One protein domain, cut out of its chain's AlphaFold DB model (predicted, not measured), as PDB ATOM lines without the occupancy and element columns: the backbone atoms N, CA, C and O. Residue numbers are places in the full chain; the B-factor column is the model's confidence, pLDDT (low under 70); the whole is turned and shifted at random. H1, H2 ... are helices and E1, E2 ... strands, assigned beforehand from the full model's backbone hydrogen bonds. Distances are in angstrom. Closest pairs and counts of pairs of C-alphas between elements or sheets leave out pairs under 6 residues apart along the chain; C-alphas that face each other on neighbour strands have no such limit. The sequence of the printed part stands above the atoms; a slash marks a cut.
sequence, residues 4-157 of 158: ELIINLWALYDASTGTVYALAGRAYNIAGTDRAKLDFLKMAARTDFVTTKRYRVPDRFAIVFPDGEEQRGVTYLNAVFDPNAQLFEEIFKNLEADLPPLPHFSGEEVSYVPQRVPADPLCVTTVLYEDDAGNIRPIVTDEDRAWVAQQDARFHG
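What this domain is: This is residues 4 to 157 of the 158 residues of an uncharacterized protein of Pseudomonas alcaligenes (UniProt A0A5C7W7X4). A strongly twisted five-stranded sheet, built on the long hairpin of E1 and E2, is the core, with H1 over one face and H3 and the short H2 over the other. The hairpin of E6 and E7 lies at one end of the length and H4, beyond edge strand E9, at the other, while a second small hairpin, E4 and E5, lies off the sheet. The printed part has 154 residues, with four named helices and nine named strands in the order E1 E2 H1 E3 E4 E5 H2 H3 E6 E7 E8 E9 H4, a mixed class of helices and strands. The main sheet runs E3 E2 E1 E8 E9 and is mixed; the two small sheets are antiparallel. The whole is only just loose, close to compact, with a radius of gyration of the C-alphas of 18.2 A, and only just elongated, spanning 71 by 35 by 27 A.

Where its parts are: E1, residues 4 to 14, begins at C-alpha 4 (169.194, 127.997, 177.293) and is 32.8 A long. E2, residues 19 to 31, is 35.8 A long and bends by 57 degrees at residue 22. H1, residues 34 to 44, measures 15.1 A. The short strands E3, residues 54 to 56, E4, residues 62 to 64, and E5, residues 70 to 72, follow. H2 is residues 78 to 81; H3, residues 89 to 98, is 14.5 A long. E6 is residues 102 to 104 and E7 residues 111 to 113. E8, residues 123 to 130, measures 22.1 A, and E9 is residues 136 to 139. H4, residues 142 to 155, is 20.3 A long and ends at C-alpha 155 (135.198, 153.825, 170.776).

How they stand to each other: E1 and E2 are antiparallel, with N 10 and O 24 2.8 A apart, within hydrogen-bond range. E1 and E8 are parallel, N 126 to O 9 being 2.9 A. Edge strands E3 and E9 are antiparallel to E2 and E8, with N 55 to O 23 and N 137 to O 129 each 2.8 A. Helices on both faces give three layers: H1, at a height over the sheet of 5.8 A, has closest C-alphas Asn 8 and Leu 41 to E1, 6.1 A; H3, on the opposite face at 7.0 A, has Gly 25 and Ile 91 to E2, 6.2 A. The closest C-alphas of E9 and H4 are Ile 139 and Arg 145, 6.3 A. Within hydrogen-bond range are N 63 and O 71 across the hairpin of E4 and E5, 3.0 A apart, and N 102 and O 113 across the hairpin of E6 and E7, 2.9 A apart; these four strands are apart from E1 and E2. In H1, H3 and H4 every O i to N i+4 pair is within hydrogen-bond range; H2 is too short for one.

The domain as a whole: The C-alphas of Glu 108 and Gly 157, the two farthest apart, are 72.0 A from each other. The printed part has no cut and no long link. Its mean pLDDT is 93.0; residues 154 to 157 are under 70.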
ATOM      1  N   GLU A   4     169.251 126.954 176.276       95.38
ATOM      2  CA  GLU A   4     169.194 127.997 177.293       95.38
ATOM      3  C   GLU A   4     167.750 128.330 177.657       95.38
ATOM      4  O   GLU A   4     166.811 128.036 176.906       95.38
ATOM      5  N   LEU A   5     167.592 128.970 178.817       97.12
ATOM      6  CA  LEU A   5     166.310 129.483 179.266       97.12
ATOM      7  C   LEU A   5     165.949 130.756 178.497       97.12
ATOM      8  O   LEU A   5     166.643 131.765 178.577       97.12
ATOM      9  N   ILE A   6     164.823 130.697 177.796       97.88
ATOM     10  CA  ILE A   6     164.207 131.808 177.067       97.88
ATOM     11  C   ILE A   6     162.800 132.050 177.610       97.88
ATOM     12  O   ILE A   6     162.174 131.127 178.142       97.88
ATOM     13  N   ILE A   7     162.294 133.280 177.517       98.19
ATOM     14  CA  ILE A   7     161.106 133.684 178.280       98.19
ATOM     15  C   ILE A   7     160.093 134.418 177.396       98.19
ATOM     16  O   ILE A   7     160.426 135.349 176.669       98.19
ATOM     17  N   ASN A   8     158.822 134.025 177.486       98.38
ATOM     18  CA  ASN A   8     157.717 134.873 177.037       98.38
ATOM     19  C   ASN A   8     157.167 135.658 178.220       98.38
ATOM     20  O   ASN A   8     156.963 135.089 179.293       98.38
ATOM     21  N   LEU A   9     156.900 136.941 177.996       98.31
ATOM     22  CA  LEU A   9     156.290 137.860 178.947       98.31
ATOM     23  C   LEU A   9     154.989 138.398 178.357       98.31
ATOM     24  O   LEU A   9     154.919 138.716 177.167       98.31
ATOM     25  N   TRP A  10     153.968 138.545 179.193       98.62
ATOM     26  CA  TRP A  10     152.686 139.105 178.792       98.62
ATOM     27  C   TRP A  10     152.226 140.195 179.750       98.62
ATOM     28  O   TRP A  10     152.308 140.028 180.967       98.62
ATOM     29  N   ALA A  11     151.698 141.282 179.193       98.44
ATOM     30  CA  ALA A  11     150.983 142.322 179.926       98.44
ATOM     31  C   ALA A  11     149.505 142.276 179.535       98.44
ATOM     32  O   ALA A  11     149.187 142.392 178.352       98.44
ATOM     33  N   LEU A  12     148.617 142.083 180.508       98.31
ATOM     34  CA  LEU A  12     147.173 142.057 180.293       98.31
ATOM     35  C   LEU A  12     146.637 143.477 180.393       98.31
ATOM     36  O   LEU A  12     146.727 144.087 181.457       98.31
ATOM     37  N   TYR A  13     146.123 143.975 179.275       97.62
ATOM     38  CA  TYR A  13     145.594 145.317 179.101       97.62
ATOM     39  C   TYR A  13     144.076 145.254 178.968       97.62
ATOM     40  O   TYR A  13     143.573 144.598 178.061       97.62
ATOM     41  N   ASP A  14     143.371 145.947 179.851       95.38
ATOM     42  CA  ASP A  14     141.928 146.142 179.774       95.38
ATOM     43  C   ASP A  14     141.628 147.417 178.981       95.38
ATOM     44  O   ASP A  14     141.968 148.527 179.407       95.38
ATOM     45  N   ALA A  15     140.980 147.252 177.828       92.19
ATOM     46  CA  ALA A  15     140.604 148.352 176.951       92.19
ATOM     47  C   ALA A  15     139.572 149.298 177.577       92.19
ATOM     48  O   ALA A  15     139.561 150.486 177.259       92.19
ATOM     49  N   SER A  16     138.731 148.798 178.484       89.88
ATOM     50  CA  SER A  16     137.653 149.579 179.096       89.88
ATOM     51  C   SER A  16     138.198 150.625 180.063       89.88
ATOM     52  O   SER A  16     137.705 151.751 180.117       89.88
ATOM     53  N   THR A  17     139.229 150.260 180.829       89.62
ATOM     54  CA  THR A  17     139.892 151.162 181.782       89.62
ATOM     55  C   THR A  17     141.154 151.807 181.220       89.62
ATOM     56  O   THR A  17     141.648 152.789 181.772       89.62
ATOM     57  N   GLY A  18     141.697 151.268 180.127       91.62
ATOM     58  CA  GLY A  18     142.959 151.708 179.550       91.62
ATOM     59  C   GLY A  18     144.174 151.346 180.408       91.62
ATOM     60  O   GLY A  18     145.191 152.047 180.361       91.62
ATOM     61  N   THR A  19     144.083 150.275 181.202       95.69
ATOM     62  CA  THR A  19     145.112 149.905 182.183       95.69
ATOM     63  C   THR A  19     145.653 148.497 181.975       95.69
ATOM     64  O   THR A  19     144.955 147.579 181.556       95.69
ATOM     65  N   VAL A  20     146.931 148.315 182.296       98.00
ATOM     66  CA  VAL A  20     147.541 147.003 182.483       98.00
ATOM     67  C   VAL A  20     147.292 146.573 183.919       98.00
ATOM     68  O   VAL A  20     147.759 147.239 184.845       98.00
ATOM     69  N   TYR A  21     146.581 145.463 184.107       97.00
ATOM     70  CA  TYR A  21     146.125 145.015 185.428       97.00
ATOM     71  C   TYR A  21     146.799 143.724 185.909       97.00
ATOM     72  O   TYR A  21     146.808 143.415 187.104       97.00
ATOM     73  N   ALA A  22     147.390 142.955 184.995       98.06
ATOM     74  CA  ALA A  22     148.097 141.728 185.328       98.06
ATOM     75  C   ALA A  22     149.286 141.491 184.398       98.06
ATOM     76  O   ALA A  22     149.343 141.976 183.268       98.06
ATOM     77  N   LEU A  23     150.232 140.703 184.893       98.56
ATOM     78  CA  LEU A  23     151.421 140.265 184.178       98.56
ATOM     79  C   LEU A  23     151.459 138.741 184.155       98.56
ATOM     80  O   LEU A  23     150.943 138.075 185.050       98.56
ATOM     81  N   ALA A  24     152.107 138.167 183.155       98.44
ATOM     82  CA  ALA A  24     152.395 136.743 183.114       98.44
ATOM     83  C   ALA A  24     153.764 136.504 182.482       98.44
ATOM     84  O   ALA A  24     154.275 137.336 181.733       98.44
ATOM     85  N   GLY A  25     154.354 135.351 182.777       97.88
ATOM     86  CA  GLY A  25     155.605 134.940 182.163       97.88
ATOM     87  C   GLY A  25     155.744 133.431 182.134       97.88
ATOM     88  O   GLY A  25     155.188 132.736 182.984       97.88
ATOM     89  N   ARG A  26     156.477 132.921 181.144       98.19
ATOM     90  CA  ARG A  26     156.762 131.493 181.002       98.19
ATOM     91  C   ARG A  26     158.169 131.279 180.473       98.19
ATOM     92  O   ARG A  26     158.526 131.839 179.439       98.19
ATOM     93  N   ALA A  27     158.931 130.450 181.181       97.75
ATOM     94  CA  ALA A  27     160.263 130.024 180.783       97.75
ATOM     95  C   ALA A  27     160.210 128.735 179.947       97.75
ATOM     96  O   ALA A  27     159.394 127.844 180.198       97.75
ATOM     97  N   TYR A  28     161.115 128.630 178.980       97.50
ATOM     98  CA  TYR A  28     161.330 127.453 178.141       97.50
ATOM     99  C   TYR A  28     162.825 127.176 178.056       97.50
ATOM    100  O   TYR A  28     163.608 128.114 177.987       97.50
ATOM    101  N   ASN A  29     163.222 125.906 178.002       96.62
ATOM    102  CA  ASN A  29     164.608 125.524 177.743       96.62
ATOM    103  C   ASN A  29     164.735 125.025 176.298       96.62
ATOM    104  O   ASN A  29     164.258 123.932 175.989       96.62
ATOM    105  N   ILE A  30     165.321 125.829 175.410       96.62
ATOM    106  CA  ILE A  30     165.347 125.564 173.961       96.62
ATOM    107  C   ILE A  30     166.775 125.671 173.426       96.62
ATOM    108  O   ILE A  30     167.490 126.632 173.703       96.62
ATOM    109  N   ALA A  31     167.177 124.696 172.608       96.75
ATOM    110  CA  ALA A  31     168.417 124.737 171.836       96.75
ATOM    111  C   ALA A  31     168.171 125.273 170.421       96.75
ATOM    112  O   ALA A  31     167.112 125.058 169.834       96.75
ATOM    113  N   GLY A  32     169.176 125.931 169.847       95.62
ATOM    114  CA  GLY A  32     169.124 126.445 168.479       95.62
ATOM    115  C   GLY A  32     169.774 127.815 168.343       95.62
ATOM    116  O   GLY A  32     170.412 128.308 169.273       95.62
ATOM    117  N   THR A  33     169.611 128.425 167.172       96.69
ATOM    118  CA  THR A  33     170.006 129.818 166.940       96.69
ATOM    119  C   THR A  33     169.050 130.771 167.648       96.69
ATOM    120  O   THR A  33     167.882 130.441 167.853       96.69
ATOM    121  N   ASP A  34     169.503 131.991 167.922       95.62
ATOM    122  CA  ASP A  34     168.659 133.052 168.486       95.62
ATOM    123  C   ASP A  34     167.433 133.315 167.616       95.62
ATOM    124  O   ASP A  34     166.330 133.493 168.122       95.62
ATOM    125  N   ARG A  35     167.590 133.241 166.288       96.69
ATOM    126  CA  ARG A  35     166.468 133.346 165.353       96.69
ATOM    127  C   ARG A  35     165.424 132.255 165.591       96.69
ATOM    128  O   ARG A  35     164.248 132.575 165.699       96.69
ATOM    129  N   ALA A  36     165.839 130.991 165.703       97.56
ATOM    130  CA  ALA A  36     164.912 129.887 165.951       97.56
ATOM    131  C   ALA A  36     164.223 130.012 167.321       97.56
ATOM    132  O   ALA A  36     163.026 129.751 167.435       97.56
ATOM    133  N   LYS A  37     164.957 130.463 168.346       97.81
ATOM    134  CA  LYS A  37     164.416 130.727 169.687       97.81
ATOM    135  C   LYS A  37     163.399 131.875 169.670       97.81
ATOM    136  O   LYS A  37     162.318 131.734 170.234       97.81
ATOM    137  N   LEU A  38     163.694 132.972 168.971       96.88
ATOM    138  CA  LEU A  38     162.769 134.095 168.784       96.88
ATOM    139  C   LEU A  38     161.513 133.690 168.011       96.88
ATOM    140  O   LEU A  38     160.411 134.091 168.383       96.88
ATOM    141  N   ASP A  39     161.662 132.903 166.945       96.94
ATOM    142  CA  ASP A  39     160.530 132.411 166.157       96.94
ATOM    143  C   ASP A  39     159.630 131.504 167.013       96.94
ATOM    144  O   ASP A  39     158.404 131.645 166.986       96.94
ATOM    145  N   PHE A  40     160.226 130.650 167.854       97.88
ATOM    146  CA  PHE A  40     159.498 129.862 168.849       97.88
ATOM    147  C   PHE A  40     158.760 130.745 169.866       97.88
ATOM    148  O   PHE A  40     157.563 130.549 170.075       97.88
ATOM    149  N   LEU A  41     159.432 131.738 170.466       97.88
ATOM    150  CA  LEU A  41     158.808 132.643 171.438       97.88
ATOM    151  C   LEU A  41     157.604 133.365 170.832       97.88
ATOM    152  O   LEU A  41     156.522 133.340 171.415       97.88
ATOM    153  N   LYS A  42     157.748 133.925 169.624       96.38
ATOM    154  CA  LYS A  42     156.657 134.599 168.901       96.38
ATOM    155  C   LYS A  42     155.485 133.669 168.603       96.38
ATOM    156  O   LYS A  42     154.337 134.095 168.688       96.38
ATOM    157  N   MET A  43     155.756 132.414 168.248       96.69
ATOM    158  CA  MET A  43     154.715 131.409 168.042       96.69
ATOM    159  C   MET A  43     153.977 131.110 169.355       96.69
ATOM    160  O   MET A  43     152.754 131.235 169.399       96.69
ATOM    161  N   ALA A  44     154.706 130.770 170.422       97.81
ATOM    162  CA  ALA A  44     154.137 130.412 171.722       97.81
ATOM    163  C   ALA A  44     153.412 131.589 172.404       97.81
ATOM    164  O   ALA A  44     152.414 131.395 173.099       97.81
ATOM    165  N   ALA A  45     153.851 132.829 172.162       97.44
ATOM    166  CA  ALA A  45     153.242 134.041 172.715       97.44
ATOM    167  C   ALA A  45     151.758 134.197 172.341       97.44
ATOM    168  O   ALA A  45     151.001 134.837 173.073       97.44
ATOM    169  N   ARG A  46     151.334 133.585 171.227       96.25
ATOM    170  CA  ARG A  46     149.959 133.639 170.712       96.25
ATOM    171  C   ARG A  46     148.972 132.771 171.486       96.25
ATOM    172  O   ARG A  46     147.774 132.959 171.315       96.25
ATOM    173  N   THR A  47     149.441 131.804 172.272       96.69
ATOM    174  CA  THR A  47     148.569 130.766 172.853       96.69
ATOM    175  C   THR A  47     148.880 130.459 174.306       96.69
ATOM    176  O   THR A  47     147.967 130.239 175.099       96.69
ATOM    177  N   ASP A  48     150.154 130.461 174.691       98.00
ATOM    178  CA  ASP A  48     150.564 129.865 175.965       98.00
ATOM    179  C   ASP A  48     150.137 130.698 177.176       98.00
ATOM    180  O   ASP A  48     150.060 130.170 178.290       98.00
ATOM    181  N   PHE A  49     149.749 131.960 176.960       96.75
ATOM    182  CA  PHE A  49     149.152 132.812 177.987       96.75
ATOM    183  C   PHE A  49     147.900 132.196 178.627       96.75
ATOM    184  O   PHE A  49     147.619 132.466 179.792       96.75
ATOM    185  N   VAL A  50     147.172 131.332 177.908       96.50
ATOM    186  CA  VAL A  50     145.964 130.656 178.412       96.50
ATOM    187  C   VAL A  50     146.278 129.726 179.587       96.50
ATOM    188  O   VAL A  50     145.459 129.565 180.486       96.50
ATOM    189  N   THR A  51     147.468 129.119 179.598       96.00
ATOM    190  CA  THR A  51     147.886 128.150 180.632       96.00
ATOM    191  C   THR A  51     148.932 128.712 181.588       96.00
ATOM    192  O   THR A  51     149.399 128.014 182.485       96.00
ATOM    193  N   THR A  52     149.319 129.971 181.395       96.81
ATOM    194  CA  THR A  52     150.363 130.613 182.184       96.81
ATOM    195  C   THR A  52     149.757 131.286 183.410       96.81
ATOM    196  O   THR A  52     148.714 131.939 183.334       96.81
ATOM    197  N   LYS A  53     150.424 131.139 184.557       96.44
ATOM    198  CA  LYS A  53     150.033 131.807 185.798       96.44
ATOM    199  C   LYS A  53     150.064 133.326 185.610       96.44
ATOM    200  O   LYS A  53     151.039 133.883 185.108       96.44
ATOM    201  N   ARG A  54     148.986 133.982 186.039       96.88
ATOM    202  CA  ARG A  54     148.886 135.441 186.091       96.88
ATOM    203  C   ARG A  54     149.356 135.930 187.455       96.88
ATOM    204  O   ARG A  54     149.070 135.313 188.481       96.88
ATOM    205  N   TYR A  55     150.048 137.052 187.448       97.44
ATOM    206  CA  TYR A  55     150.541 137.756 188.616       97.44
ATOM    207  C   TYR A  55     149.955 139.165 188.600       97.44
ATOM    208  O   TYR A  55     149.724 139.746 187.538       97.44
ATOM    209  N   ARG A  56     149.699 139.716 189.786       95.88
ATOM    210  CA  ARG A  56     149.273 141.109 189.908       95.88
ATOM    211  C   ARG A  56     150.408 142.022 189.445       95.88
ATOM    212  O   ARG A  56     151.576 141.702 189.662       95.88
ATOM    213  N   VAL A  57     150.070 143.161 188.847       97.56
ATOM    214  CA  VAL A  57     151.055 144.236 188.694       97.56
ATOM    215  C   VAL A  57     151.528 144.663 190.097       97.56
ATOM    216  O   VAL A  57     150.702 144.746 191.011       97.56
ATOM    217  N   PRO A  58     152.830 144.914 190.303       96.50
ATOM    218  CA  PRO A  58     153.349 145.286 191.617       96.50
ATOM    219  C   PRO A  58     152.681 146.536 192.204       96.50
ATOM    220  O   PRO A  58     152.447 147.510 191.492       96.50
ATOM    221  N   ASP A  59     152.461 146.555 193.520       95.44
ATOM    222  CA  ASP A  59     151.743 147.643 194.212       95.44
ATOM    223  C   ASP A  59     152.438 149.016 194.127       95.44
ATOM    224  O   ASP A  59     151.809 150.036 194.403       95.44
ATOM    225  N   ARG A  60     153.722 149.062 193.736       95.38
ATOM    226  CA  ARG A  60     154.441 150.321 193.460       95.38
ATOM    227  C   ARG A  60     153.924 151.043 192.215       95.38
ATOM    228  O   ARG A  60     154.201 152.226 192.048       95.38
ATOM    229  N   PHE A  61     153.233 150.326 191.330       96.44
ATOM    230  CA  PHE A  61     152.524 150.933 190.221       96.44
ATOM    231  C   PHE A  61     151.116 151.284 190.668       96.44
ATOM    232  O   PHE A  61     150.364 150.432 191.157       96.44
ATOM    233  N   ALA A  62     150.778 152.550 190.484       95.69
ATOM    234  CA  ALA A  62     149.464 153.069 190.768       95.69
ATOM    235  C   ALA A  62     149.082 154.113 189.726       95.69
ATOM    236  O   ALA A  62     149.942 154.802 189.169       95.69
ATOM    237  N   ILE A  63     147.782 154.229 189.490       94.88
ATOM    238  CA  ILE A  63     147.185 155.297 188.700       94.88
ATOM    239  C   ILE A  63     146.349 156.151 189.646       94.88
ATOM    240  O   ILE A  63     145.589 155.616 190.450       94.88
ATOM    241  N   VAL A  64     146.504 157.471 189.543       92.81
ATOM    242  CA  VAL A  64     145.624 158.442 190.201       92.81
ATOM    243  C   VAL A  64     144.660 158.968 189.147       92.81
ATOM    244  O   VAL A  64     145.087 159.591 188.172       92.81
ATOM    245  N   PHE A  65     143.374 158.683 189.320       86.25
ATOM    246  CA  PHE A  65     142.323 159.111 188.405       86.25
ATOM    247  C   PHE A  65     141.956 160.591 188.616       86.25
ATOM    248  O   PHE A  65     142.314 161.186 189.637       86.25
ATOM    249  N   PRO A  66     141.256 161.235 187.658       86.94
ATOM    250  CA  PRO A  66     140.894 162.653 187.762       86.94
ATOM    251  C   PRO A  66     140.023 163.019 188.973       86.94
ATOM    252  O   PRO A  66     140.009 164.177 189.382       86.94
ATOM    253  N   ASP A  67     139.297 162.054 189.534       89.00
ATOM    254  CA  ASP A  67     138.504 162.195 190.762       89.00
ATOM    255  C   ASP A  67     139.347 162.110 192.050       89.00
ATOM    256  O   ASP A  67     138.836 162.364 193.142       89.00
ATOM    257  N   GLY A  68     140.645 161.820 191.925       89.12
ATOM    258  CA  GLY A  68     141.582 161.672 193.031       89.12
ATOM    259  C   GLY A  68     141.648 160.260 193.612       89.12
ATOM    260  O   GLY A  68     142.407 160.059 194.563       89.12
ATOM    261  N   GLU A  69     140.909 159.286 193.070       91.94
ATOM    262  CA  GLU A  69     141.045 157.892 193.492       91.94
ATOM    263  C   GLU A  69     142.381 157.300 193.017       91.94
ATOM    264  O   GLU A  69     142.798 157.471 191.870       91.94
ATOM    265  N   GLU A  70     143.071 156.593 193.917       94.19
ATOM    266  CA  GLU A  70     144.310 155.866 193.622       94.19
ATOM    267  C   GLU A  70     144.001 154.375 193.479       94.19
ATOM    268  O   GLU A  70     143.549 153.726 194.427       94.19
ATOM    269  N   GLN A  71     144.324 153.802 192.323       94.38
ATOM    270  CA  GLN A  71     144.265 152.361 192.109       94.38
ATOM    271  C   GLN A  71     145.676 151.786 192.033       94.38
ATOM    272  O   GLN A  71     146.461 152.142 191.156       94.38
ATOM    273  N   ARG A  72     145.990 150.869 192.955       96.38
ATOM    274  CA  ARG A  72     147.282 150.166 193.035       96.38
ATOM    275  C   ARG A  72     147.271 148.824 192.329       96.38
ATOM    276  O   ARG A  72     146.254 148.125 192.298       96.38
ATOM    277  N   GLY A  73     148.448 148.411 191.872       96.38
ATOM    278  CA  GLY A  73     148.615 147.171 191.126       96.38
ATOM    279  C   GLY A  73     147.971 147.263 189.747       96.38
ATOM    280  O   GLY A  73     147.405 146.285 189.267       96.38
ATOM    281  N   VAL A  74     148.048 148.453 189.148       96.75
ATOM    282  CA  VAL A  74     147.729 148.743 187.749       96.75
ATOM    283  C   VAL A  74     148.732 149.757 187.211       96.75
ATOM    284  O   VAL A  74     149.343 150.510 187.972       96.75
ATOM    285  N   THR A  75     148.921 149.788 185.897       97.06
ATOM    286  CA  THR A  75     149.758 150.799 185.241       97.06
ATOM    287  C   THR A  75     149.249 151.122 183.842       97.06
ATOM    288  O   THR A  75     148.385 150.430 183.312       97.06
ATOM    289  N   TYR A  76     149.767 152.182 183.231       95.31
ATOM    290  CA  TYR A  76     149.475 152.502 181.840       95.31
ATOM    291  C   TYR A  76     150.335 151.658 180.896       95.31
ATOM    292  O   TYR A  76     151.423 151.193 181.244       95.31
ATOM    293  N   LEU A  77     149.863 151.485 179.661       94.12
ATOM    294  CA  LEU A  77     150.516 150.627 178.668       94.12
ATOM    295  C   LEU A  77     151.963 151.048 178.344       94.12
ATOM    296  O   LEU A  77     152.793 150.205 178.014       94.12
ATOM    297  N   ASN A  78     152.296 152.334 178.475       93.19
ATOM    298  CA  ASN A  78     153.652 152.844 178.255       93.19
ATOM    299  C   ASN A  78     154.701 152.196 179.180       93.19
ATOM    300  O   ASN A  78     155.828 151.978 178.741       93.19
ATOM    301  N   ALA A  79     154.334 151.826 180.412       94.94
ATOM    302  CA  ALA A  79     155.240 151.181 181.361       94.94
ATOM    303  C   ALA A  79     155.695 149.784 180.902       94.94
ATOM    304  O   ALA A  79     156.744 149.310 181.330       94.94
ATOM    305  N   VAL A  80     154.943 149.127 180.009       94.56
ATOM    306  CA  VAL A  80     155.317 147.822 179.430       94.56
ATOM    307  C   VAL A  80     156.547 147.937 178.531       94.56
ATOM    308  O   VAL A  80     157.336 146.999 178.441       94.56
ATOM    309  N   PHE A  81     156.711 149.086 177.873       89.50
ATOM    310  CA  PHE A  81     157.781 149.334 176.907       89.50
ATOM    311  C   PHE A  81     158.914 150.198 177.475       89.50
ATOM    312  O   PHE A  81     159.895 150.444 176.774       89.50
ATOM    313  N   ASP A  82     158.799 150.643 178.730       92.25
ATOM    314  CA  ASP A  82     159.861 151.362 179.427       92.25
ATOM    315  C   ASP A  82     160.778 150.373 180.170       92.25
ATOM    316  O   ASP A  82     160.373 149.799 181.187       92.25
ATOM    317  N   PRO A  83     162.033 150.178 179.724       86.12
ATOM    318  CA  PRO A  83     162.967 149.285 180.407       86.12
ATOM    319  C   PRO A  83     163.281 149.736 181.844       86.12
ATOM    320  O   PRO A  83     163.639 148.906 182.678       86.12
ATOM    321  N   ASN A  84     163.114 151.024 182.169       91.81
ATOM    322  CA  ASN A  84     163.384 151.557 183.506       91.81
ATOM    323  C   ASN A  84     162.231 151.322 184.489       91.81
ATOM    324  O   ASN A  84     162.434 151.438 185.696       91.81
ATOM    325  N   ALA A  85     161.040 150.955 184.006       92.62
ATOM    326  CA  ALA A  85     159.895 150.665 184.868       92.62
ATOM    327  C   ALA A  85     160.095 149.381 185.697       92.62
ATOM    328  O   ALA A  85     159.470 149.202 186.747       92.62
ATOM    329  N   GLN A  86     160.962 148.470 185.232       93.75
ATOM    330  CA  GLN A  86     161.220 147.172 185.870       93.75
ATOM    331  C   GLN A  86     159.931 146.354 186.087       93.75
ATOM    332  O   GLN A  86     159.793 145.609 187.061       93.75
ATOM    333  N   LEU A  87     158.949 146.503 185.188       96.81
ATOM    334  CA  LEU A  87     157.599 145.950 185.346       96.81
ATOM    335  C   LEU A  87     157.603 144.429 185.575       96.81
ATOM    336  O   LEU A  87     156.859 143.929 186.413       96.81
ATOM    337  N   PHE A  88     158.490 143.709 184.885       96.81
ATOM    338  CA  PHE A  88     158.574 142.247 184.911       96.81
ATOM    339  C   PHE A  88     159.614 141.680 185.893       96.81
ATOM    340  O   PHE A  88     159.804 140.468 185.925       96.81
ATOM    341  N   GLU A  89     160.283 142.497 186.714       95.06
ATOM    342  CA  GLU A  89     161.349 142.010 187.613       95.06
ATOM    343  C   GLU A  89     160.852 140.909 188.569       95.06
ATOM    344  O   GLU A  89     161.493 139.874 188.745       95.06
ATOM    345  N   GLU A  90     159.665 141.099 189.148       95.56
ATOM    346  CA  GLU A  90     159.041 140.098 190.018       95.56
ATOM    347  C   GLU A  90     158.638 138.833 189.252       95.56
ATOM    348  O   GLU A  90     158.690 137.741 189.813       95.56
ATOM    349  N   ILE A  91     158.312 138.943 187.959       97.00
ATOM    350  CA  ILE A  91     158.016 137.779 187.116       97.00
ATOM    351  C   ILE A  91     159.262 136.911 186.952       97.00
ATOM    352  O   ILE A  91     159.163 135.701 187.118       97.00
ATOM    353  N   PHE A  92     160.437 137.497 186.706       96.81
ATOM    354  CA  PHE A  92     161.685 136.729 186.621       96.81
ATOM    355  C   PHE A  92     162.019 136.020 187.937       96.81
ATOM    356  O   PHE A  92     162.368 134.842 187.920       96.81
ATOM    357  N   LYS A  93     161.846 136.702 189.077       96.00
ATOM    358  CA  LYS A  93     162.045 136.104 190.411       96.00
ATOM    359  C   LYS A  93     161.094 134.932 190.655       96.00
ATOM    360  O   LYS A  93     161.522 133.888 191.139       96.00
ATOM    361  N   ASN A  94     159.823 135.091 190.289       96.06
ATOM    362  CA  ASN A  94     158.819 134.040 190.425       96.06
ATOM    363  C   ASN A  94     159.115 132.853 189.502       96.06
ATOM    364  O   ASN A  94     159.052 131.714 189.944       96.06
ATOM    365  N   LEU A  95     159.490 133.114 188.247       96.69
ATOM    366  CA  LEU A  95     159.877 132.070 187.300       96.69
ATOM    367  C   LEU A  95     161.083 131.281 187.799       96.69
ATOM    368  O   LEU A  95     161.044 130.059 187.775       96.69
ATOM    369  N   GLU A  96     162.128 131.957 188.276       96.56
ATOM    370  CA  GLU A  96     163.311 131.290 188.823       96.56
ATOM    371  C   GLU A  96     162.969 130.412 190.034       96.56
ATOM    372  O   GLU A  96     163.449 129.284 190.125       96.56
ATOM    373  N   ALA A  97     162.109 130.902 190.932       95.75
ATOM    374  CA  ALA A  97     161.652 130.144 192.094       95.75
ATOM    375  C   ALA A  97     160.789 128.925 191.719       95.75
ATOM    376  O   ALA A  97     160.822 127.918 192.427       95.75
ATOM    377  N   ASP A  98     160.042 129.007 190.614       95.19
ATOM    378  CA  ASP A  98     159.167 127.939 190.119       95.19
ATOM    379  C   ASP A  98     159.926 126.893 189.261       95.19
ATOM    380  O   ASP A  98     159.373 125.834 188.945       95.19
ATOM    381  N   LEU A  99     161.190 127.142 188.880       95.69
ATOM    382  CA  LEU A  99     161.989 126.181 188.112       95.69
ATOM    383  C   LEU A  99     162.373 124.960 188.970       95.69
ATOM    384  O   LEU A  99     162.920 125.110 190.066       95.69
ATOM    385  N   PRO A 100     162.186 123.726 188.461       95.12
ATOM    386  CA  PRO A 100     162.583 122.531 189.196       95.12
ATOM    387  C   PRO A 100     164.112 122.471 189.327       95.12
ATOM    388  O   PRO A 100     164.810 122.747 188.354       95.12
ATOM    389  N   PRO A 101     164.687 122.090 190.475       95.31
ATOM    390  CA  PRO A 101     166.133 121.946 190.575       95.31
ATOM    391  C   PRO A 101     166.631 120.777 189.705       95.31
ATOM    392  O   PRO A 101     165.918 119.794 189.492       95.31
ATOM    393  N   LEU A 102     167.864 120.871 189.205       93.69
ATOM    394  CA  LEU A 102     168.479 119.841 188.362       93.69
ATOM    395  C   LEU A 102     169.351 118.896 189.193       93.69
ATOM    396  O   LEU A 102     170.039 119.357 190.107       93.69
ATOM    397  N   PRO A 103     169.376 117.592 188.878       93.25
ATOM    398  CA  PRO A 103     170.263 116.661 189.554       93.25
ATOM    399  C   PRO A 103     171.728 116.949 189.195       93.25
ATOM    400  O   PRO A 103     172.068 117.213 188.041       93.25
ATOM    401  N   HIS A 104     172.605 116.862 190.190       91.31
ATOM    402  CA  HIS A 104     174.041 117.059 190.069       91.31
ATOM    403  C   HIS A 104     174.786 115.871 190.687       91.31
ATOM    404  O   HIS A 104     174.677 115.592 191.885       91.31
ATOM    405  N   PHE A 105     175.538 115.174 189.832       87.94
ATOM    406  CA  PHE A 105     176.211 113.907 190.124       87.94
ATOM    407  C   PHE A 105     177.724 114.110 190.294       87.94
ATOM    408  O   PHE A 105     178.520 113.616 189.498       87.94
ATOM    409  N   SER A 106     178.133 114.880 191.303       83.44
ATOM    410  CA  SER A 106     179.554 115.130 191.607       83.44
ATOM    411  C   SER A 106     180.143 114.206 192.679       83.44
ATOM    412  O   SER A 106     181.290 114.404 193.075       83.44
ATOM    413  N   GLY A 107     179.385 113.223 193.176       80.56
ATOM    414  CA  GLY A 107     179.805 112.319 194.251       80.56
ATOM    415  C   GLY A 107     178.952 111.050 194.340       80.56
ATOM    416  O   GLY A 107     178.228 110.721 193.403       80.56
ATOM    417  N   GLU A 108     179.052 110.339 195.469       83.31
ATOM    418  CA  GLU A 108     178.301 109.095 195.729       83.31
ATOM    419  C   GLU A 108     176.788 109.330 195.908       83.31
ATOM    420  O   GLU A 108     175.988 108.430 195.659       83.31
ATOM    421  N   GLU A 109     176.388 110.550 196.282       88.38
ATOM    422  CA  GLU A 109     174.991 110.956 196.446       88.38
ATOM    423  C   GLU A 109     174.527 111.902 195.327       88.38
ATOM    424  O   GLU A 109     175.298 112.698 194.782       88.38
ATOM    425  N   VAL A 110     173.229 111.846 195.011       89.88
ATOM    426  CA  VAL A 110     172.588 112.779 194.077       89.88
ATOM    427  C   VAL A 110     172.234 114.063 194.819       89.88
ATOM    428  O   VAL A 110     171.375 114.059 195.700       89.88
ATOM    429  N   SER A 111     172.859 115.171 194.428       92.25
ATOM    430  CA  SER A 111     172.491 116.512 194.900       92.25
ATOM    431  C   SER A 111     171.576 117.213 193.891       92.25
ATOM    432  O   SER A 111     171.528 116.824 192.727       92.25
ATOM    433  N   TYR A 112     170.835 118.236 194.321       93.50
ATOM    434  CA  TYR A 112     169.931 119.004 193.459       93.50
ATOM    435  C   TYR A 112     170.318 120.479 193.482       93.50
ATOM    436  O   TYR A 112     170.369 121.098 194.545       93.50
ATOM    437  N   VAL A 113     170.592 121.045 192.309       93.81
ATOM    438  CA  VAL A 113     171.054 122.426 192.149       93.81
ATOM    439  C   VAL A 113     169.910 123.278 191.593       93.81
ATOM    440  O   VAL A 113     169.348 122.925 190.552       93.81
ATOM    441  N   PRO A 114     169.546 124.394 192.252       94.81
ATOM    442  CA  PRO A 114     168.561 125.329 191.725       94.81
ATOM    443  C   PRO A 114     168.982 125.870 190.360       94.81
ATOM    444  O   PRO A 114     170.145 126.218 190.149       94.81
ATOM    445  N   GLN A 115     168.022 125.971 189.447       95.31
ATOM    446  CA  GLN A 115     168.239 126.658 188.181       95.31
ATOM    447  C   GLN A 115     168.240 128.175 188.398       95.31
ATOM    448  O   GLN A 115     167.682 128.672 189.376       95.31
ATOM    449  N   ARG A 116     168.881 128.906 187.483       95.25
ATOM    450  CA  ARG A 116     168.897 130.372 187.470       95.25
ATOM    451  C   ARG A 116     168.440 130.882 186.120       95.25
ATOM    452  O   ARG A 116     168.848 130.337 185.094       95.25
ATOM    453  N   VAL A 117     167.629 131.930 186.125       94.81
ATOM    454  CA  VAL A 117     167.331 132.684 184.910       94.81
ATOM    455  C   VAL A 117     168.603 133.453 184.511       94.81
ATOM    456  O   VAL A 117     169.243 134.052 185.379       94.81
ATOM    457  N   PRO A 118     169.021 133.427 183.231       92.69
ATOM    458  CA  PRO A 118     170.167 134.206 182.762       92.69
ATOM    459  C   PRO A 118     170.020 135.700 183.074       92.69
ATOM    460  O   PRO A 118     168.908 136.214 183.124       92.69
ATOM    461  N   ALA A 119     171.139 136.410 183.244       90.31
ATOM    462  CA  ALA A 119     171.118 137.850 183.527       90.31
ATOM    463  C   ALA A 119     170.527 138.684 182.374       90.31
ATOM    464  O   ALA A 119     169.925 139.725 182.620       90.31
ATOM    465  N   ASP A 120     170.690 138.211 181.137       91.94
ATOM    466  CA  ASP A 120     170.122 138.803 179.924       91.94
ATOM    467  C   ASP A 120     169.411 137.701 179.118       91.94
ATOM    468  O   ASP A 120     169.977 137.148 178.172       91.94
ATOM    469  N   PRO A 121     168.223 137.252 179.564       94.31
ATOM    470  CA  PRO A 121     167.517 136.165 178.910       94.31
ATOM    471  C   PRO A 121     166.875 136.665 177.615       94.31
ATOM    472  O   PRO A 121     166.272 137.739 177.571       94.31
ATOM    473  N   LEU A 122     166.910 135.843 176.566       96.62
ATOM    474  CA  LEU A 122     166.167 136.131 175.345       96.62
ATOM    475  C   LEU A 122     164.661 136.147 175.644       96.62
ATOM    476  O   LEU A 122     164.084 135.123 176.031       96.62
ATOM    477  N   CYS A 123     164.032 137.306 175.443       96.38
ATOM    478  CA  CYS A 123     162.634 137.537 175.793       96.38
ATOM    479  C   CYS A 123     161.799 138.078 174.630       96.38
ATOM    480  O   CYS A 123     162.284 138.835 173.788       96.38
ATOM    481  N   VAL A 124     160.504 137.753 174.641       96.75
ATOM    482  CA  VAL A 124     159.476 138.446 173.851       96.75
ATOM    483  C   VAL A 124     158.371 138.914 174.793       96.75
ATOM    484  O   VAL A 124     157.787 138.114 175.520       96.75
ATOM    485  N   THR A 125     158.070 140.211 174.750       97.25
ATOM    486  CA  THR A 125     156.961 140.819 175.495       97.25
ATOM    487  C   THR A 125     155.770 141.011 174.567       97.25
ATOM    488  O   THR A 125     155.904 141.602 173.497       97.25
ATOM    489  N   THR A 126     154.603 140.517 174.974       97.81
ATOM    490  CA  THR A 126     153.356 140.602 174.204       97.81
ATOM    491  C   THR A 126     152.263 141.266 175.032       97.81
ATOM    492  O   THR A 126     152.018 140.889 176.175       97.81
ATOM    493  N   VAL A 127     151.571 142.242 174.451       98.00
ATOM    494  CA  VAL A 127     150.365 142.812 175.065       98.00
ATOM    495  C   VAL A 127     149.189 141.893 174.757       98.00
ATOM    496  O   VAL A 127     148.992 141.486 173.612       98.00
ATOM    497  N   LEU A 128     148.420 141.555 175.785       97.94
ATOM    498  CA  LEU A 128     147.158 140.840 175.687       97.94
ATOM    499  C   LEU A 128     146.041 141.870 175.836       97.94
ATOM    500  O   LEU A 128     145.822 142.367 176.937       97.94
ATOM    501  N   TYR A 129     145.395 142.219 174.727       97.19
ATOM    502  CA  TYR A 129     144.295 143.178 174.694       97.19
ATOM    503  C   TYR A 129     143.001 142.467 175.081       97.19
ATOM    504  O   TYR A 129     142.586 141.537 174.385       97.19
ATOM    505  N   GLU A 130     142.393 142.879 176.183       96.19
ATOM    506  CA  GLU A 130     141.084 142.427 176.636       96.19
ATOM    507  C   GLU A 130     140.028 143.465 176.252       96.19
ATOM    508  O   GLU A 130     140.155 144.639 176.601       96.19
ATOM    509  N   ASP A 131     139.023 143.031 175.489       92.69
ATOM    510  CA  ASP A 131     137.874 143.866 175.130       92.69
ATOM    511  C   ASP A 131     136.811 143.908 176.245       92.69
ATOM    512  O   ASP A 131     136.909 143.228 177.267       92.69
ATOM    513  N   ASP A 132     135.770 144.713 176.043       89.31
ATOM    514  CA  ASP A 132     134.650 144.891 176.975       89.31
ATOM    515  C   ASP A 132     133.808 143.618 177.193       89.31
ATOM    516  O   ASP A 132     133.110 143.486 178.200       89.31
ATOM    517  N   ALA A 133     133.893 142.657 176.272       91.12
ATOM    518  CA  ALA A 133     133.289 141.336 176.389       91.12
ATOM    519  C   ALA A 133     134.196 140.315 177.109       91.12
ATOM    520  O   ALA A 133     133.779 139.169 177.306       91.12
ATOM    521  N   GLY A 134     135.409 140.706 177.516       90.88
ATOM    522  CA  GLY A 134     136.394 139.839 178.169       90.88
ATOM    523  C   GLY A 134     137.139 138.908 177.206       90.88
ATOM    524  O   GLY A 134     137.780 137.944 177.637       90.88
ATOM    525  N   ASN A 135     137.058 139.143 175.891       93.81
ATOM    526  CA  ASN A 135     137.852 138.395 174.926       93.81
ATOM    527  C   ASN A 135     139.285 138.916 174.938       93.81
ATOM    528  O   ASN A 135     139.534 140.106 174.760       93.81
ATOM    529  N   ILE A 136     140.238 137.997 175.070       95.44
ATOM    530  CA  ILE A 136     141.660 138.326 175.092       95.44
ATOM    531  C   ILE A 136     142.285 138.027 173.730       95.44
ATOM    532  O   ILE A 136     142.289 136.879 173.275       95.44
ATOM    533  N   ARG A 137     142.884 139.049 173.112       95.31
ATOM    534  CA  ARG A 137     143.648 138.942 171.866       95.31
ATOM    535  C   ARG A 137     145.124 139.304 172.084       95.31
ATOM    536  O   ARG A 137     145.425 140.422 172.502       95.31
ATOM    537  N   PRO A 138     146.073 138.409 171.760       96.62
ATOM    538  CA  PRO A 138     147.492 138.742 171.790       96.62
ATOM    539  C   PRO A 138     147.865 139.650 170.612       96.62
ATOM    540  O   PRO A 138     147.541 139.353 169.462       96.62
ATOM    541  N   ILE A 139     148.586 140.737 170.888       95.12
ATOM    542  CA  ILE A 139     149.038 141.696 169.877       95.12
ATOM    543  C   ILE A 139     150.464 141.346 169.449       95.12
ATOM    544  O   ILE A 139     151.434 141.760 170.083       95.12
ATOM    545  N   VAL A 140     150.594 140.552 168.384       89.75
ATOM    546  CA  VAL A 140     151.890 139.999 167.940       89.75
ATOM    547  C   VAL A 140     152.306 140.556 166.580       89.75
ATOM    548  O   VAL A 140     153.482 140.846 166.347       89.75
ATOM    549  N   THR A 141     151.346 140.732 165.676       87.12
ATOM    550  CA  THR A 141     151.575 141.132 164.283       87.12
ATOM    551  C   THR A 141     151.218 142.599 164.027       87.12
ATOM    552  O   THR A 141     150.575 143.254 164.848       87.12
ATOM    553  N   ASP A 142     151.620 143.128 162.867       85.38
ATOM    554  CA  ASP A 142     151.153 144.442 162.399       85.38
ATOM    555  C   ASP A 142     149.641 144.466 162.162       85.38
ATOM    556  O   ASP A 142     148.996 145.483 162.400       85.38
ATOM    557  N   GLU A 143     149.060 143.339 161.749       86.25
ATOM    558  CA  GLU A 143     147.613 143.197 161.602       86.25
ATOM    559  C   GLU A 143     146.902 143.320 162.955       86.25
ATOM    560  O   GLU A 143     145.886 144.005 163.050       86.25
ATOM    561  N   ASP A 144     147.460 142.738 164.020       88.00
ATOM    562  CA  ASP A 144     146.907 142.895 165.369       88.00
ATOM    563  C   ASP A 144     146.977 144.354 165.834       88.00
ATOM    564  O   ASP A 144     146.012 144.868 166.395       88.00
ATOM    565  N   ARG A 145     148.085 145.054 165.548       86.19
ATOM    566  CA  ARG A 145     148.215 146.492 165.841       86.19
ATOM    567  C   ARG A 145     147.196 147.329 165.070       86.19
ATOM    568  O   ARG A 145     146.569 148.215 165.644       86.19
ATOM    569  N   ALA A 146     147.006 147.038 163.784       86.94
ATOM    570  CA  ALA A 146     146.008 147.708 162.957       86.94
ATOM    571  C   ALA A 146     144.579 147.422 163.440       86.94
ATOM    572  O   ALA A 146     143.729 148.310 163.392       86.94
ATOM    573  N   TRP A 147     144.315 146.207 163.927       88.50
ATOM    574  CA  TRP A 147     143.038 145.848 164.533       88.50
ATOM    575  C   TRP A 147     142.773 146.652 165.811       88.50
ATOM    576  O   TRP A 147     141.681 147.197 165.935       88.50
ATOM    577  N   VAL A 148     143.762 146.807 166.703       85.94
ATOM    578  CA  VAL A 148     143.634 147.654 167.910       85.94
ATOM    579  C   VAL A 148     143.309 149.098 167.530       85.94
ATOM    580  O   VAL A 148     142.330 149.648 168.018       85.94
ATOM    581  N   ALA A 149     144.042 149.680 166.573       83.31
ATOM    582  CA  ALA A 149     143.781 151.045 166.113       83.31
ATOM    583  C   ALA A 149     142.354 151.232 165.554       83.31
ATOM    584  O   ALA A 149     141.755 152.296 165.709       83.31
ATOM    585  N   GLN A 150     141.789 150.199 164.916       83.69
ATOM    586  CA  GLN A 150     140.395 150.213 164.459       83.69
ATOM    587  C   GLN A 150     139.390 150.113 165.613       83.69
ATOM    588  O   GLN A 150     138.317 150.708 165.512       83.69
ATOM    589  N   GLN A 151     139.702 149.368 166.679       80.81
ATOM    590  CA  GLN A 151     138.858 149.330 167.878       80.81
ATOM    591  C   GLN A 151     138.841 150.698 168.558       80.81
ATOM    592  O   GLN A 151     137.767 151.258 168.755       80.81
ATOM    593  N   ASP A 152     140.008 151.295 168.800       75.56
ATOM    594  CA  ASP A 152     140.114 152.602 169.459       75.56
ATOM    595  C   ASP A 152     139.358 153.695 168.680       75.56
ATOM    596  O   ASP A 152     138.636 154.506 169.263       75.56
ATOM    597  N   ALA A 153     139.435 153.675 167.343       73.44
ATOM    598  CA  ALA A 153     138.689 154.596 166.484       73.44
ATOM    599  C   ALA A 153     137.161 154.412 166.561       73.44
ATOM    600  O   ALA A 153     136.418 155.374 166.368       73.44
ATOM    601  N   ARG A 154     136.673 153.195 166.838       69.00
ATOM    602  CA  ARG A 154     135.238 152.924 167.037       69.00
ATOM    603  C   ARG A 154     134.736 153.432 168.386       69.00
ATOM    604  O   ARG A 154     133.608 153.913 168.450       69.00
ATOM    605  N   PHE A 155     135.553 153.346 169.435       61.09
ATOM    606  CA  PHE A 155     135.198 153.825 170.776       61.09
ATOM    607  C   PHE A 155     135.309 155.354 170.916       61.09
ATOM    608  O   PHE A 155     134.510 155.959 171.626       61.09
ATOM    609  N   HIS A 156     136.239 155.995 170.201       57.53
ATOM    610  CA  HIS A 156     136.473 157.448 170.249       57.53
ATOM    611  C   HIS A 156     135.860 158.237 169.077       57.53
ATOM    612  O   HIS A 156     136.381 159.292 168.729       57.53
ATOM    613  N   GLY A 157     134.777 157.721 168.483       46.62
ATOM    614  CA  GLY A 157     134.082 158.225 167.290       46.62
ATOM    615  C   GLY A 157     134.375 159.667 166.840       46.62
ATOM    616  O   GLY A 157     134.074 160.629 167.548       46.62
TER     617      GLY A 157